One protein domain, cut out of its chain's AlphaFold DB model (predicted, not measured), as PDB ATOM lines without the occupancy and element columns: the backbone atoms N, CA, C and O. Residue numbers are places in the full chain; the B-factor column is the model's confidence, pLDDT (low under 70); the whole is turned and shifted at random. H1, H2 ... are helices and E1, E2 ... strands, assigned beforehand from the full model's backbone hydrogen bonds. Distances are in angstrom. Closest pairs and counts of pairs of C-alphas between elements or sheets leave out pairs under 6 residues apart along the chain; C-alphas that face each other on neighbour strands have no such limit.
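What this domain is: This is residues 244 to 344 of the 640 residues of an uncharacterized protein of Jimgerdemannia flammicorona (UniProt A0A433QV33). Little regular structure: loops make up most of the body, with four short helices set along them and short strand E1 tied to loops by short parallel pairings. H1 lies toward one end of the longest axis, H4 toward the other. The printed part has 101 residues, only 28 in named elements, in order H1, H2, E1, H3, H4; it is mostly helix and compact, with radius of gyration of the C-alphas 14.2 A and spans 41 by 29 by 25 A.

Where its parts are: H1 is residues 252 to 257, 8.7 A long, from C-alpha 252 at (51.860, 35.812, 146.723). H2 is 278 to 283, 8.5 A; E1 284 to 287, 10.3 A; H3 300 to 305, 8.7 A; H4 326 to 331, 8.8 A, ending at (52.139, 36.877, 121.379).

How they stand to each other: E1 pairs with no named strand; its residues 284 to 285 pair with 264 to 265, and 286 to 287 with 306 to 307, both parallel. The closest C-alphas of E1 and H3, Ser 285 and Asn 305, are 4.4 A apart. H2 and H3 only just touch, with 3 pairs of C-alphas within 8 A, the closest Ala 282 and Asn 305 at 6.7 A, about perpendicular at 88 degrees. H1 and H4 are apart. In H1, H2, H3 and H4 every O i to N i+4 pair is within hydrogen-bond range.

The domain as a whole: The C-alphas farthest apart, Glu 256 and Met 321, are 42.3 A apart. The printed part has no cut. The links H1 to H2, E1 to H3 and H3 to H4 are long. Residues 272 and 342 to 344 have pLDDT under 70.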
ATOM      1  N   SER A 244      41.062  43.192 137.184       94.56
ATOM      2  CA  SER A 244      40.951  41.850 136.593       94.56
ATOM      3  C   SER A 244      42.056  41.508 135.590       94.56
ATOM      4  O   SER A 244      42.249  40.337 135.277       94.56
ATOM      5  N   PHE A 245      42.818  42.504 135.141       94.62
ATOM      6  CA  PHE A 245      43.899  42.385 134.161       94.62
ATOM      7  C   PHE A 245      45.285  42.211 134.788       94.62
ATOM      8  O   PHE A 245      46.309  42.274 134.110       94.62
ATOM      9  N   CYS A 246      45.342  42.035 136.107       93.00
ATOM     10  CA  CYS A 246      46.594  41.940 136.835       93.00
ATOM     11  C   CYS A 246      47.434  40.744 136.370       93.00
ATOM     12  O   CYS A 246      47.047  39.612 136.616       93.00
ATOM     13  N   GLY A 247      48.612  40.991 135.784       88.00
ATOM     14  CA  GLY A 247      49.578  39.943 135.416       88.00
ATOM     15  C   GLY A 247      50.340  39.333 136.603       88.00
ATOM     16  O   GLY A 247      50.905  38.252 136.481       88.00
ATOM     17  N   GLN A 248      50.313  39.982 137.772       87.50
ATOM     18  CA  GLN A 248      50.970  39.524 139.006       87.50
ATOM     19  C   GLN A 248      50.058  38.657 139.893       87.50
ATOM     20  O   GLN A 248      50.324  38.475 141.078       87.50
ATOM     21  N   TYR A 249      48.978  38.100 139.340       88.62
ATOM     22  CA  TYR A 249      47.981  37.330 140.093       88.62
ATOM     23  C   TYR A 249      48.534  36.053 140.763       88.62
ATOM     24  O   TYR A 249      47.914  35.523 141.678       88.62
ATOM     25  N   MET A 250      49.708  35.565 140.349       85.75
ATOM     26  CA  MET A 250      50.389  34.420 140.979       85.75
ATOM     27  C   MET A 250      51.472  34.827 141.991       85.75
ATOM     28  O   MET A 250      52.059  33.965 142.645       85.75
ATOM     29  N   VAL A 251      51.757  36.124 142.139       84.81
ATOM     30  CA  VAL A 251      52.772  36.633 143.068       84.81
ATOM     31  C   VAL A 251      52.134  36.772 144.451       84.81
ATOM     32  O   VAL A 251      51.328  37.670 144.681       84.81
ATOM     33  N   VAL A 252      52.483  35.878 145.383       84.69
ATOM     34  CA  VAL A 252      51.860  35.812 146.723       84.69
ATOM     35  C   VAL A 252      51.904  37.157 147.467       84.69
ATOM     36  O   VAL A 252      50.831  37.612 147.864       84.69
ATOM     37  N   PRO A 253      53.055  37.859 147.573       83.12
ATOM     38  CA  PRO A 253      53.090  39.174 148.218       83.12
ATOM     39  C   PRO A 253      52.126  40.189 147.589       83.12
ATOM     40  O   PRO A 253      51.456  40.931 148.302       83.12
ATOM     41  N   HIS A 254      51.987  40.184 146.258       89.88
ATOM     42  CA  HIS A 254      51.057  41.070 145.549       89.88
ATOM     43  C   HIS A 254      49.599  40.759 145.899       89.88
ATOM     44  O   HIS A 254      48.825  41.664 146.198       89.88
ATOM     45  N   MET A 255      49.219  39.480 145.916       90.38
ATOM     46  CA  MET A 255      47.859  39.044 146.270       90.38
ATOM     47  C   MET A 255      47.516  39.282 147.751       90.38
ATOM     48  O   MET A 255      46.348  39.448 148.119       90.38
ATOM     49  N   GLU A 256      48.519  39.305 148.625       86.50
ATOM     50  CA  GLU A 256      48.360  39.680 150.032       86.50
ATOM     51  C   GLU A 256      48.207  41.190 150.215       86.50
ATOM     52  O   GLU A 256      47.490  41.615 151.120       86.50
ATOM     53  N   GLN A 257      48.807  41.992 149.335       86.19
ATOM     54  CA  GLN A 257      48.800  43.453 149.421       86.19
ATOM     55  C   GLN A 257      47.668  44.119 148.644       86.19
ATOM     56  O   GLN A 257      47.203  45.186 149.047       86.19
ATOM     57  N   CYS A 258      47.185  43.484 147.577       89.69
ATOM     58  CA  CYS A 258      46.201  44.063 146.678       89.69
ATOM     59  C   CYS A 258      44.832  43.365 146.725       89.69
ATOM     60  O   CYS A 258      44.724  42.156 146.919       89.69
ATOM     61  N   VAL A 259      43.773  44.153 146.531       90.88
ATOM     62  CA  VAL A 259      42.417  43.677 146.235       90.88
ATOM     63  C   VAL A 259      42.247  43.594 144.728       90.88
ATOM     64  O   VAL A 259      42.602  44.522 143.996       90.88
ATOM     65  N   HIS A 260      41.628  42.508 144.285       93.50
ATOM     66  CA  HIS A 260      41.243  42.273 142.902       93.50
ATOM     67  C   HIS A 260      39.730  42.062 142.826       93.50
ATOM     68  O   HIS A 260      39.122  41.657 143.818       93.50
ATOM     69  N   PRO A 261      39.100  42.317 141.666       93.06
ATOM     70  CA  PRO A 261      37.677  42.046 141.479       93.06
ATOM     71  C   PRO A 261      37.374  40.544 141.350       93.06
ATOM     72  O   PRO A 261      36.211  40.159 141.414       93.06
ATOM     73  N   PHE A 262      38.405  39.707 141.183       95.94
ATOM     74  CA  PHE A 262      38.299  38.257 141.069       95.94
ATOM     75  C   PHE A 262      38.580  37.524 142.396       95.94
ATOM     76  O   PHE A 262      39.297  38.026 143.263       95.94
ATOM     77  N   ASN A 263      38.041  36.311 142.546       95.12
ATOM     78  CA  ASN A 263      38.353  35.390 143.644       95.12
ATOM     79  C   ASN A 263      39.823  34.923 143.616       95.12
ATOM     80  O   ASN A 263      40.569  35.162 142.674       95.12
ATOM     81  N   THR A 264      40.250  34.188 144.647       93.94
ATOM     82  CA  THR A 264      41.627  33.666 144.724       93.94
ATOM     83  C   THR A 264      41.986  32.877 143.453       93.94
ATOM     84  O   THR A 264      41.239  31.967 143.091       93.94
ATOM     85  N   PRO A 265      43.105  33.175 142.771       94.31
ATOM     86  CA  PRO A 265      43.493  32.449 141.568       94.31
ATOM     87  C   PRO A 265      43.677  30.953 141.827       94.31
ATOM     88  O   PRO A 265      44.300  30.536 142.807       94.31
ATOM     89  N   CYS A 266      43.133  30.124 140.941       93.25
ATOM     90  CA  CYS A 266      43.341  28.685 140.985       93.25
ATOM     91  C   CYS A 266      44.816  28.364 140.715       93.25
ATOM     92  O   CYS A 266      45.356  28.764 139.689       93.25
ATOM     93  N   ARG A 267      45.463  27.557 141.568       88.00
ATOM     94  CA  ARG A 267      46.875  27.158 141.375       88.00
ATOM     95  C   ARG A 267      47.150  26.451 140.045       88.00
ATOM     96  O   ARG A 267      48.280  26.469 139.577       88.00
ATOM     97  N   GLY A 268      46.136  25.808 139.464       79.50
ATOM     98  CA  GLY A 268      46.244  25.147 138.166       79.50
ATOM     99  C   GLY A 268      45.969  26.068 136.974       79.50
ATOM    100  O   GLY A 268      46.089  25.631 135.839       79.50
ATOM    101  N   THR A 269      45.558  27.319 137.168       83.88
ATOM    102  CA  THR A 269      45.332  28.234 136.043       83.88
ATOM    103  C   THR A 269      46.673  28.754 135.493       83.88
ATOM    104  O   THR A 269      47.603  28.923 136.281       83.88
ATOM    105  N   PRO A 270      46.829  29.002 134.177       75.50
ATOM    106  CA  PRO A 270      45.826  28.867 133.112       75.50
ATOM    107  C   PRO A 270      45.574  27.445 132.578       75.50
ATOM    108  O   PRO A 270      44.488  27.208 132.059       75.50
ATOM    109  N   PHE A 271      46.509  26.491 132.701       72.75
ATOM    110  CA  PHE A 271      46.475  25.257 131.883       72.75
ATOM    111  C   PHE A 271      46.288  23.928 132.628       72.75
ATOM    112  O   PHE A 271      45.833  22.952 132.038       72.75
ATOM    113  N   ALA A 272      46.658  23.856 133.904       67.62
ATOM    114  CA  ALA A 272      46.704  22.622 134.687       67.62
ATOM    115  C   ALA A 272      45.414  22.325 135.476       67.62
ATOM    116  O   ALA A 272      45.257  21.221 135.997       67.62
ATOM    117  N   CYS A 273      44.479  23.274 135.584       80.38
ATOM    118  CA  CYS A 273      43.219  23.037 136.282       80.38
ATOM    119  C   CYS A 273      42.224  22.298 135.385       80.38
ATOM    120  O   CYS A 273      41.667  22.872 134.453       80.38
ATOM    121  N   THR A 274      41.961  21.034 135.704       82.69
ATOM    122  CA  THR A 274      40.901  20.225 135.081       82.69
ATOM    123  C   THR A 274      39.622  20.181 135.917       82.69
ATOM    124  O   THR A 274      38.617  19.628 135.469       82.69
ATOM    125  N   ASN A 275      39.649  20.757 137.124       86.00
ATOM    126  CA  ASN A 275      38.513  20.754 138.028       86.00
ATOM    127  C   ASN A 275      37.484  21.821 137.624       86.00
ATOM    128  O   ASN A 275      37.747  23.017 137.734       86.00
ATOM    129  N   MET A 276      36.316  21.367 137.169       85.25
ATOM    130  CA  MET A 276      35.194  22.212 136.743       85.25
ATOM    131  C   MET A 276      33.998  22.108 137.696       85.25
ATOM    132  O   MET A 276      32.887  22.492 137.334       85.25
ATOM    133  N   ASP A 277      34.186  21.551 138.897       93.19
ATOM    134  CA  ASP A 277      33.103  21.466 139.866       93.19
ATOM    135  C   ASP A 277      32.626  22.871 140.286       93.19
ATOM    136  O   ASP A 277      33.414  23.811 140.426       93.19
ATOM    137  N   ALA A 278      31.314  23.024 140.484       90.56
ATOM    138  CA  ALA A 278      30.709  24.324 140.763       90.56
ATOM    139  C   ALA A 278      31.239  24.969 142.056       90.56
ATOM    140  O   ALA A 278      31.300  26.194 142.144       90.56
ATOM    141  N   LYS A 279      31.654  24.171 143.053       93.94
ATOM    142  CA  LYS A 279      32.221  24.700 144.304       93.94
ATOM    143  C   LYS A 279      33.624  25.253 144.067       93.94
ATOM    144  O   LYS A 279      33.956  26.299 144.616       93.94
ATOM    145  N   HIS A 280      34.433  24.584 143.248       93.81
ATOM    146  CA  HIS A 280      35.760  25.046 142.852       93.81
ATOM    147  C   HIS A 280      35.683  26.316 142.009       93.81
ATOM    148  O   HIS A 280      36.345  27.292 142.351       93.81
ATOM    149  N   VAL A 281      34.831  26.352 140.981       90.94
ATOM    150  CA  VAL A 281      34.675  27.534 140.108       90.94
ATOM    151  C   VAL A 281      34.098  28.737 140.866       90.94
ATOM    152  O   VAL A 281      34.489  29.868 140.597       90.94
ATOM    153  N   ALA A 282      33.230  28.519 141.859       91.00
ATOM    154  CA  ALA A 282      32.730  29.596 142.718       91.00
ATOM    155  C   ALA A 282      33.773  30.109 143.729       91.00
ATOM    156  O   ALA A 282      33.656  31.235 144.213       91.00
ATOM    157  N   LYS A 283      34.766  29.283 144.085       95.12
ATOM    158  CA  LYS A 283      35.798  29.614 145.081       95.12
ATOM    159  C   LYS A 283      37.065  30.195 144.458       95.12
ATOM    160  O   LYS A 283      37.716  31.024 145.094       95.12
ATOM    161  N   PHE A 284      37.434  29.750 143.259       95.81
ATOM    162  CA  PHE A 284      38.697  30.096 142.620       95.81
ATOM    163  C   PHE A 284      38.504  30.688 141.231       95.81
ATOM    164  O   PHE A 284      37.735  30.170 140.420       95.81
ATOM    165  N   SER A 285      39.282  31.723 140.931       96.38
ATOM    166  CA  SER A 285      39.276  32.350 139.613       96.38
ATOM    167  C   SER A 285      40.245  31.686 138.651       96.38
ATOM    168  O   SER A 285      41.310  31.201 139.039       96.38
ATOM    169  N   HIS A 286      39.873  31.677 137.374       94.81
ATOM    170  CA  HIS A 286      40.652  31.073 136.296       94.81
ATOM    171  C   HIS A 286      40.954  32.106 135.214       94.81
ATOM    172  O   HIS A 286      40.177  33.032 135.006       94.81
ATOM    173  N   VAL A 287      42.059  31.965 134.487       93.00
ATOM    174  CA  VAL A 287      42.347  32.887 133.388       93.00
ATOM    175  C   VAL A 287      41.290  32.743 132.293       93.00
ATOM    176  O   VAL A 287      41.027  31.648 131.793       93.00
ATOM    177  N   CYS A 288      40.664  33.863 131.937       93.88
ATOM    178  CA  CYS A 288      39.702  33.951 130.859       93.88
ATOM    179  C   CYS A 288      40.394  33.615 129.539       93.88
ATOM    180  O   CYS A 288      41.418  34.204 129.186       93.88
ATOM    181  N   LYS A 289      39.787  32.717 128.761       90.94
ATOM    182  CA  LYS A 289      40.362  32.291 127.486       90.94
ATOM    183  C   LYS A 289      40.463  33.394 126.437       90.94
ATOM    184  O   LYS A 289      41.230  33.235 125.504       90.94
ATOM    185  N   TYR A 290      39.712  34.482 126.581       89.62
ATOM    186  CA  TYR A 290      39.700  35.611 125.645       89.62
ATOM    187  C   TYR A 290      40.536  36.809 126.114       89.62
ATOM    188  O   TYR A 290      40.521  37.839 125.447       89.62
ATOM    189  N   GLY A 291      41.211  36.701 127.268       90.75
ATOM    190  CA  GLY A 291      42.068  37.763 127.796       90.75
ATOM    191  C   GLY A 291      41.387  39.133 127.782       90.75
ATOM    192  O   GLY A 291      40.258  39.280 128.251       90.75
ATOM    193  N   ALA A 292      42.058  40.129 127.207       89.19
ATOM    194  CA  ALA A 292      41.548  41.499 127.124       89.19
ATOM    195  C   ALA A 292      40.357  41.688 126.167       89.19
ATOM    196  O   ALA A 292      39.606  42.647 126.313       89.19
ATOM    197  N   ALA A 293      40.168  40.781 125.206       90.12
ATOM    198  CA  ALA A 293      39.099  40.847 124.209       90.12
ATOM    199  C   ALA A 293      37.821  40.111 124.654       90.12
ATOM    200  O   ALA A 293      36.965  39.779 123.832       90.12
ATOM    201  N   CYS A 294      37.689  39.808 125.948       94.12
ATOM    202  CA  CYS A 294      36.552  39.065 126.463       94.12
ATOM    203  C   CYS A 294      35.233  39.861 126.330       94.12
ATOM    204  O   CYS A 294      35.143  40.975 126.847       94.12
ATOM    205  N   PRO A 295      34.177  39.292 125.712       93.56
ATOM    206  CA  PRO A 295      32.891  39.982 125.560       93.56
ATOM    207  C   PRO A 295      32.111  40.109 126.882       93.56
ATOM    208  O   PRO A 295      31.198  40.921 126.989       93.56
ATOM    209  N   GLU A 296      32.480  39.332 127.901       95.38
ATOM    210  CA  GLU A 296      31.790  39.245 129.195       95.38
ATOM    211  C   GLU A 296      32.417  40.160 130.264       95.38
ATOM    212  O   GLU A 296      32.153  40.008 131.451       95.38
ATOM    213  N   LEU A 297      33.242  41.143 129.876       94.25
ATOM    214  CA  LEU A 297      33.875  42.084 130.818       94.25
ATOM    215  C   LEU A 297      32.875  42.931 131.628       94.25
ATOM    216  O   LEU A 297      33.243  43.479 132.662       94.25
ATOM    217  N   LEU A 298      31.627  43.047 131.166       93.19
ATOM    218  CA  LEU A 298      30.556  43.747 131.879       93.19
ATOM    219  C   LEU A 298      29.747  42.830 132.812       93.19
ATOM    220  O   LEU A 298      28.971  43.333 133.623       93.19
ATOM    221  N   ASP A 299      29.916  41.506 132.724       95.75
ATOM    222  CA  ASP A 299      29.282  40.570 133.650       95.75
ATOM    223  C   ASP A 299      30.106  40.478 134.942       95.75
ATOM    224  O   ASP A 299      31.203  39.913 134.984       95.75
ATOM    225  N   LEU A 300      29.553  41.017 136.029       92.38
ATOM    226  CA  LEU A 300      30.189  41.015 137.345       92.38
ATOM    227  C   LEU A 300      30.473  39.599 137.863       92.38
ATOM    228  O   LEU A 300      31.478  39.399 138.544       92.38
ATOM    229  N   ASN A 301      29.632  38.610 137.540       93.69
ATOM    230  CA  ASN A 301      29.883  37.225 137.942       93.69
ATOM    231  C   ASN A 301      31.061  36.629 137.172       93.69
ATOM    232  O   ASN A 301      31.885  35.920 137.756       93.69
ATOM    233  N   HIS A 302      31.176  36.940 135.881       95.56
ATOM    234  CA  HIS A 302      32.311  36.522 135.067       95.56
ATOM    235  C   HIS A 302      33.616  37.148 135.547       95.56
ATOM    236  O   HIS A 302      34.583  36.431 135.804       95.56
ATOM    237  N   VAL A 303      33.642  38.470 135.742       95.19
ATOM    238  CA  VAL A 303      34.823  39.196 136.243       95.19
ATOM    239  C   VAL A 303      35.225  38.712 137.638       95.19
ATOM    240  O   VAL A 303      36.412  38.638 137.947       95.19
ATOM    241  N   LYS A 304      34.260  38.297 138.466       95.31
ATOM    242  CA  LYS A 304      34.544  37.699 139.773       95.31
ATOM    243  C   LYS A 304      35.225  36.334 139.675       95.31
ATOM    244  O   LYS A 304      36.091  36.024 140.489       95.31
ATOM    245  N   ASN A 305      34.871  35.519 138.686       95.75
ATOM    246  CA  ASN A 305      35.371  34.146 138.554       95.75
ATOM    247  C   ASN A 305      36.500  33.997 137.521       95.75
ATOM    248  O   ASN A 305      37.017  32.892 137.332       95.75
ATOM    249  N   THR A 306      36.911  35.082 136.856       95.62
ATOM    250  CA  THR A 306      37.929  35.026 135.803       95.62
ATOM    251  C   THR A 306      38.989  36.124 135.885       95.62
ATOM    252  O   THR A 306      38.784  37.174 136.482       95.62
ATOM    253  N   ILE A 307      40.164  35.844 135.313       95.44
ATOM    254  CA  ILE A 307      41.334  36.733 135.264       95.44
ATOM    255  C   ILE A 307      41.633  37.037 133.793       95.44
ATOM    256  O   ILE A 307      41.818  36.117 133.002       95.44
ATOM    257  N   HIS A 308      41.704  38.299 133.389       95.12
ATOM    258  CA  HIS A 308      41.847  38.701 131.985       95.12
ATOM    259  C   HIS A 308      43.290  39.094 131.683       95.12
ATOM    260  O   HIS A 308      43.641  40.265 131.689       95.12
ATOM    261  N   VAL A 309      44.161  38.121 131.418       86.50
ATOM    262  CA  VAL A 309      45.557  38.433 131.068       86.50
ATOM    263  C   VAL A 309      45.598  39.179 129.730       86.50
ATOM    264  O   VAL A 309      45.106  38.680 128.720       86.50
ATOM    265  N   VAL A 310      46.169  40.383 129.737       84.69
ATOM    266  CA  VAL A 310      46.315  41.227 128.545       84.69
ATOM    267  C   VAL A 310      47.501  40.734 127.724       84.69
ATOM    268  O   VAL A 310      48.599  40.592 128.261       84.69
ATOM    269  N   ARG A 311      47.298  40.523 126.422       84.06
ATOM    270  CA  ARG A 311      48.392  40.461 125.447       84.06
ATOM    271  C   ARG A 311      48.336  41.671 124.528       84.06
ATOM    272  O   ARG A 311      47.331  42.380 124.458       84.06
ATOM    273  N   THR A 312      49.429  41.900 123.815       87.50
ATOM    274  CA  THR A 312      49.514  42.950 122.802       87.50
ATOM    275  C   THR A 312      48.459  42.696 121.728       87.50
ATOM    276  O   THR A 312      48.370  41.587 121.208       87.50
ATOM    277  N   GLN A 313      47.636  43.682 121.363       91.19
ATOM    278  CA  GLN A 313      46.739  43.498 120.218       91.19
ATOM    279  C   GLN A 313      47.551  43.289 118.939       91.19
ATOM    280  O   GLN A 313      48.552  43.971 118.715       91.19
ATOM    281  N   CYS A 314      47.115  42.363 118.086       93.56
ATOM    282  CA  CYS A 314      47.749  42.186 116.787       93.56
ATOM    283  C   CYS A 314      47.655  43.483 115.965       93.56
ATOM    284  O   CYS A 314      46.542  43.972 115.752       93.56
ATOM    285  N   PRO A 315      48.771  43.999 115.416       92.50
ATOM    286  CA  PRO A 315      48.759  45.223 114.612       92.50
ATOM    287  C   PRO A 315      47.919  45.091 113.332       92.50
ATOM    288  O   PRO A 315      47.449  46.086 112.791       92.50
ATOM    289  N   HIS A 316      47.694  43.863 112.852       93.69
ATOM    290  CA  HIS A 316      46.860  43.585 111.679       93.69
ATOM    291  C   HIS A 316      45.378  43.352 112.018       93.69
ATOM    292  O   HIS A 316      44.569  43.182 111.105       93.69
ATOM    293  N   GLY A 317      45.006  43.333 113.304       91.12
ATOM    294  CA  GLY A 317      43.624  43.184 113.766       91.12
ATOM    295  C   GLY A 317      42.891  42.006 113.114       91.12
ATOM    296  O   GLY A 317      43.366  40.868 113.148       91.12
ATOM    297  N   ALA A 318      41.737  42.292 112.503       89.62
ATOM    298  CA  ALA A 318      40.915  41.311 111.789       89.62
ATOM    299  C   ALA A 318      41.519  40.848 110.444       89.62
ATOM    300  O   ALA A 318      41.149  39.793 109.942       89.62
ATOM    301  N   ASN A 319      42.468  41.601 109.877       93.81
ATOM    302  CA  ASN A 319      43.113  41.307 108.588       93.81
ATOM    303  C   ASN A 319      44.405  40.489 108.734       93.81
ATOM    304  O   ASN A 319      45.186  40.364 107.791       93.81
ATOM    305  N   CYS A 320      44.684  39.973 109.928       94.00
ATOM    306  CA  CYS A 320      45.874  39.179 110.174       94.00
ATOM    307  C   CYS A 320      45.868  37.902 109.326       94.00
ATOM    308  O   CYS A 320      44.911  37.135 109.354       94.00
ATOM    309  N   MET A 321      46.956  37.637 108.601       94.56
ATOM    310  CA  MET A 321      47.111  36.380 107.855       94.56
ATOM    311  C   MET A 321      47.695  35.247 108.712       94.56
ATOM    312  O   MET A 321      47.797  34.109 108.265       94.56
ATOM    313  N   HIS A 322      48.072  35.547 109.956       91.62
ATOM    314  CA  HIS A 322      48.725  34.625 110.884       91.62
ATOM    315  C   HIS A 322      47.757  34.045 111.928       91.62
ATOM    316  O   HIS A 322      48.192  33.560 112.967       91.62
ATOM    317  N   LEU A 323      46.447  34.035 111.644       87.00
ATOM    318  CA  LEU A 323      45.411  33.485 112.537       87.00
ATOM    319  C   LEU A 323      45.483  31.964 112.740       87.00
ATOM    320  O   LEU A 323      44.740  31.424 113.548       87.00
ATOM    321  N   LEU A 324      46.348  31.271 111.998       83.50
ATOM    322  CA  LEU A 324      46.640  29.844 112.177       83.50
ATOM    323  C   LEU A 324      48.061  29.606 112.707       83.50
ATOM    324  O   LEU A 324      48.454  28.466 112.937       83.50
ATOM    325  N   ASN A 325      48.854  30.668 112.870       82.88
ATOM    326  CA  ASN A 325      50.202  30.570 113.401       82.88
ATOM    327  C   ASN A 325      50.131  30.677 114.926       82.88
ATOM    328  O   ASN A 325      49.938  31.755 115.485       82.88
ATOM    329  N   GLU A 326      50.307  29.549 115.604       76.44
ATOM    330  CA  GLU A 326      50.235  29.490 117.062       76.44
ATOM    331  C   GLU A 326      51.274  30.390 117.749       76.44
ATOM    332  O   GLU A 326      50.937  31.031 118.743       76.44
ATOM    333  N   LYS A 327      52.495  30.535 117.201       74.31
ATOM    334  CA  LYS A 327      53.504  31.470 117.741       74.31
ATOM    335  C   LYS A 327      52.991  32.909 117.722       74.31
ATOM    336  O   LYS A 327      53.097  33.615 118.722       74.31
ATOM    337  N   HIS A 328      52.377  33.317 116.611       85.62
ATOM    338  CA  HIS A 328      51.749  34.635 116.477       85.62
ATOM    339  C   HIS A 328      50.621  34.815 117.498       85.62
ATOM    340  O   HIS A 328      50.613  35.773 118.265       85.62
ATOM    341  N   LEU A 329      49.698  33.857 117.567       78.12
ATOM    342  CA  LEU A 329      48.558  33.922 118.478       78.12
ATOM    343  C   LEU A 329      48.933  33.794 119.968       78.12
ATOM    344  O   LEU A 329      48.094  34.055 120.830       78.12
ATOM    345  N   ASN A 330      50.145  33.343 120.301       72.62
ATOM    346  CA  ASN A 330      50.652  33.337 121.677       72.62
ATOM    347  C   ASN A 330      51.187  34.708 122.109       72.62
ATOM    348  O   ASN A 330      51.180  35.013 123.301       72.62
ATOM    349  N   LEU A 331      51.624  35.526 121.152       77.81
ATOM    350  CA  LEU A 331      52.139  36.877 121.379       77.81
ATOM    351  C   LEU A 331      51.043  37.938 121.284       77.81
ATOM    352  O   LEU A 331      51.086  38.930 122.012       77.81
ATOM    353  N   PHE A 332      50.061  37.722 120.407       84.31
ATOM    354  CA  PHE A 332      49.062  38.725 120.077       84.31
ATOM    355  C   PHE A 332      47.629  38.291 120.391       84.31
ATOM    356  O   PHE A 332      47.235  37.164 120.090       84.31
ATOM    357  N   SER A 333      46.835  39.218 120.930       89.00
ATOM    358  CA  SER A 333      45.382  39.073 121.065       89.00
ATOM    359  C   SER A 333      44.666  39.453 119.769       89.00
ATOM    360  O   SER A 333      45.068  40.375 119.050       89.00
ATOM    361  N   HIS A 334      43.554  38.770 119.510       90.88
ATOM    362  CA  HIS A 334      42.654  39.013 118.387       90.88
ATOM    363  C   HIS A 334      41.205  39.095 118.871       90.88
ATOM    364  O   HIS A 334      40.830  38.446 119.845       90.88
ATOM    365  N   LEU A 335      40.375  39.869 118.172       88.31
ATOM    366  CA  LEU A 335      38.939  39.899 118.443       88.31
ATOM    367  C   LEU A 335      38.335  38.518 118.128       88.31
ATOM    368  O   LEU A 335      38.683  37.923 117.112       88.31
ATOM    369  N   GLU A 336      37.468  38.011 119.009       84.44
ATOM    370  CA  GLU A 336      36.751  36.721 118.884       84.44
ATOM    371  C   GLU A 336      37.612  35.443 118.895       84.44
ATOM    372  O   GLU A 336      37.072  34.333 118.916       84.44
ATOM    373  N   ILE A 337      38.938  35.559 118.966       88.50
ATOM    374  CA  ILE A 337      39.844  34.412 119.067       88.50
ATOM    375  C   ILE A 337      40.303  34.270 120.514       88.50
ATOM    376  O   ILE A 337      40.651  35.242 121.177       88.50
ATOM    377  N   ALA A 338      40.292  33.039 121.024       87.81
ATOM    378  CA  ALA A 338      40.785  32.765 122.364       87.81
ATOM    379  C   ALA A 338      42.311  32.959 122.430       87.81
ATOM    380  O   ALA A 338      43.067  32.255 121.752       87.81
ATOM    381  N   ASP A 339      42.751  33.868 123.299       81.38
ATOM    382  CA  ASP A 339      44.142  34.043 123.713       81.38
ATOM    383  C   ASP A 339      44.694  32.747 124.333       81.38
ATOM    384  O   ASP A 339      45.828  32.340 124.071       81.38
ATOM    385  N   ILE A 340      43.882  32.042 125.121       79.50
ATOM    386  CA  ILE A 340      44.263  30.778 125.759       79.50
ATOM    387  C   ILE A 340      43.496  29.646 125.093       79.50
ATOM    388  O   ILE A 340      42.294  29.472 125.299       79.50
ATOM    389  N   ARG A 341      44.204  28.857 124.287       78.31
ATOM    390  CA  ARG A 341      43.646  27.706 123.577       78.31
ATOM    391  C   ARG A 341      43.908  26.433 124.377       78.31
ATOM    392  O   ARG A 341      45.042  26.142 124.748       78.31
ATOM    393  N   SER A 342      42.852  25.675 124.668       66.75
ATOM    394  CA  SER A 342      42.973  24.363 125.308       66.75
ATOM    395  C   SER A 342      43.551  23.355 124.316       66.75
ATOM    396  O   SER A 342      43.145  23.325 123.155       66.75
ATOM    397  N   ALA A 343      44.447  22.481 124.776       56.12
ATOM    398  CA  ALA A 343      44.903  21.364 123.958       56.12
ATOM    399  C   ALA A 343      43.714  20.471 123.555       56.12
ATOM    400  O   ALA A 343      42.847  20.160 124.379       56.12
ATOM    401  N   CYS A 344      43.682  20.039 122.291       62.47
ATOM    402  CA  CYS A 344      42.677  19.087 121.826       62.47
ATOM    403  C   CYS A 344      42.801  17.774 122.615       62.47
ATOM    404  O   CYS A 344      43.866  17.157 122.628       62.47
TER     405      CYS A 344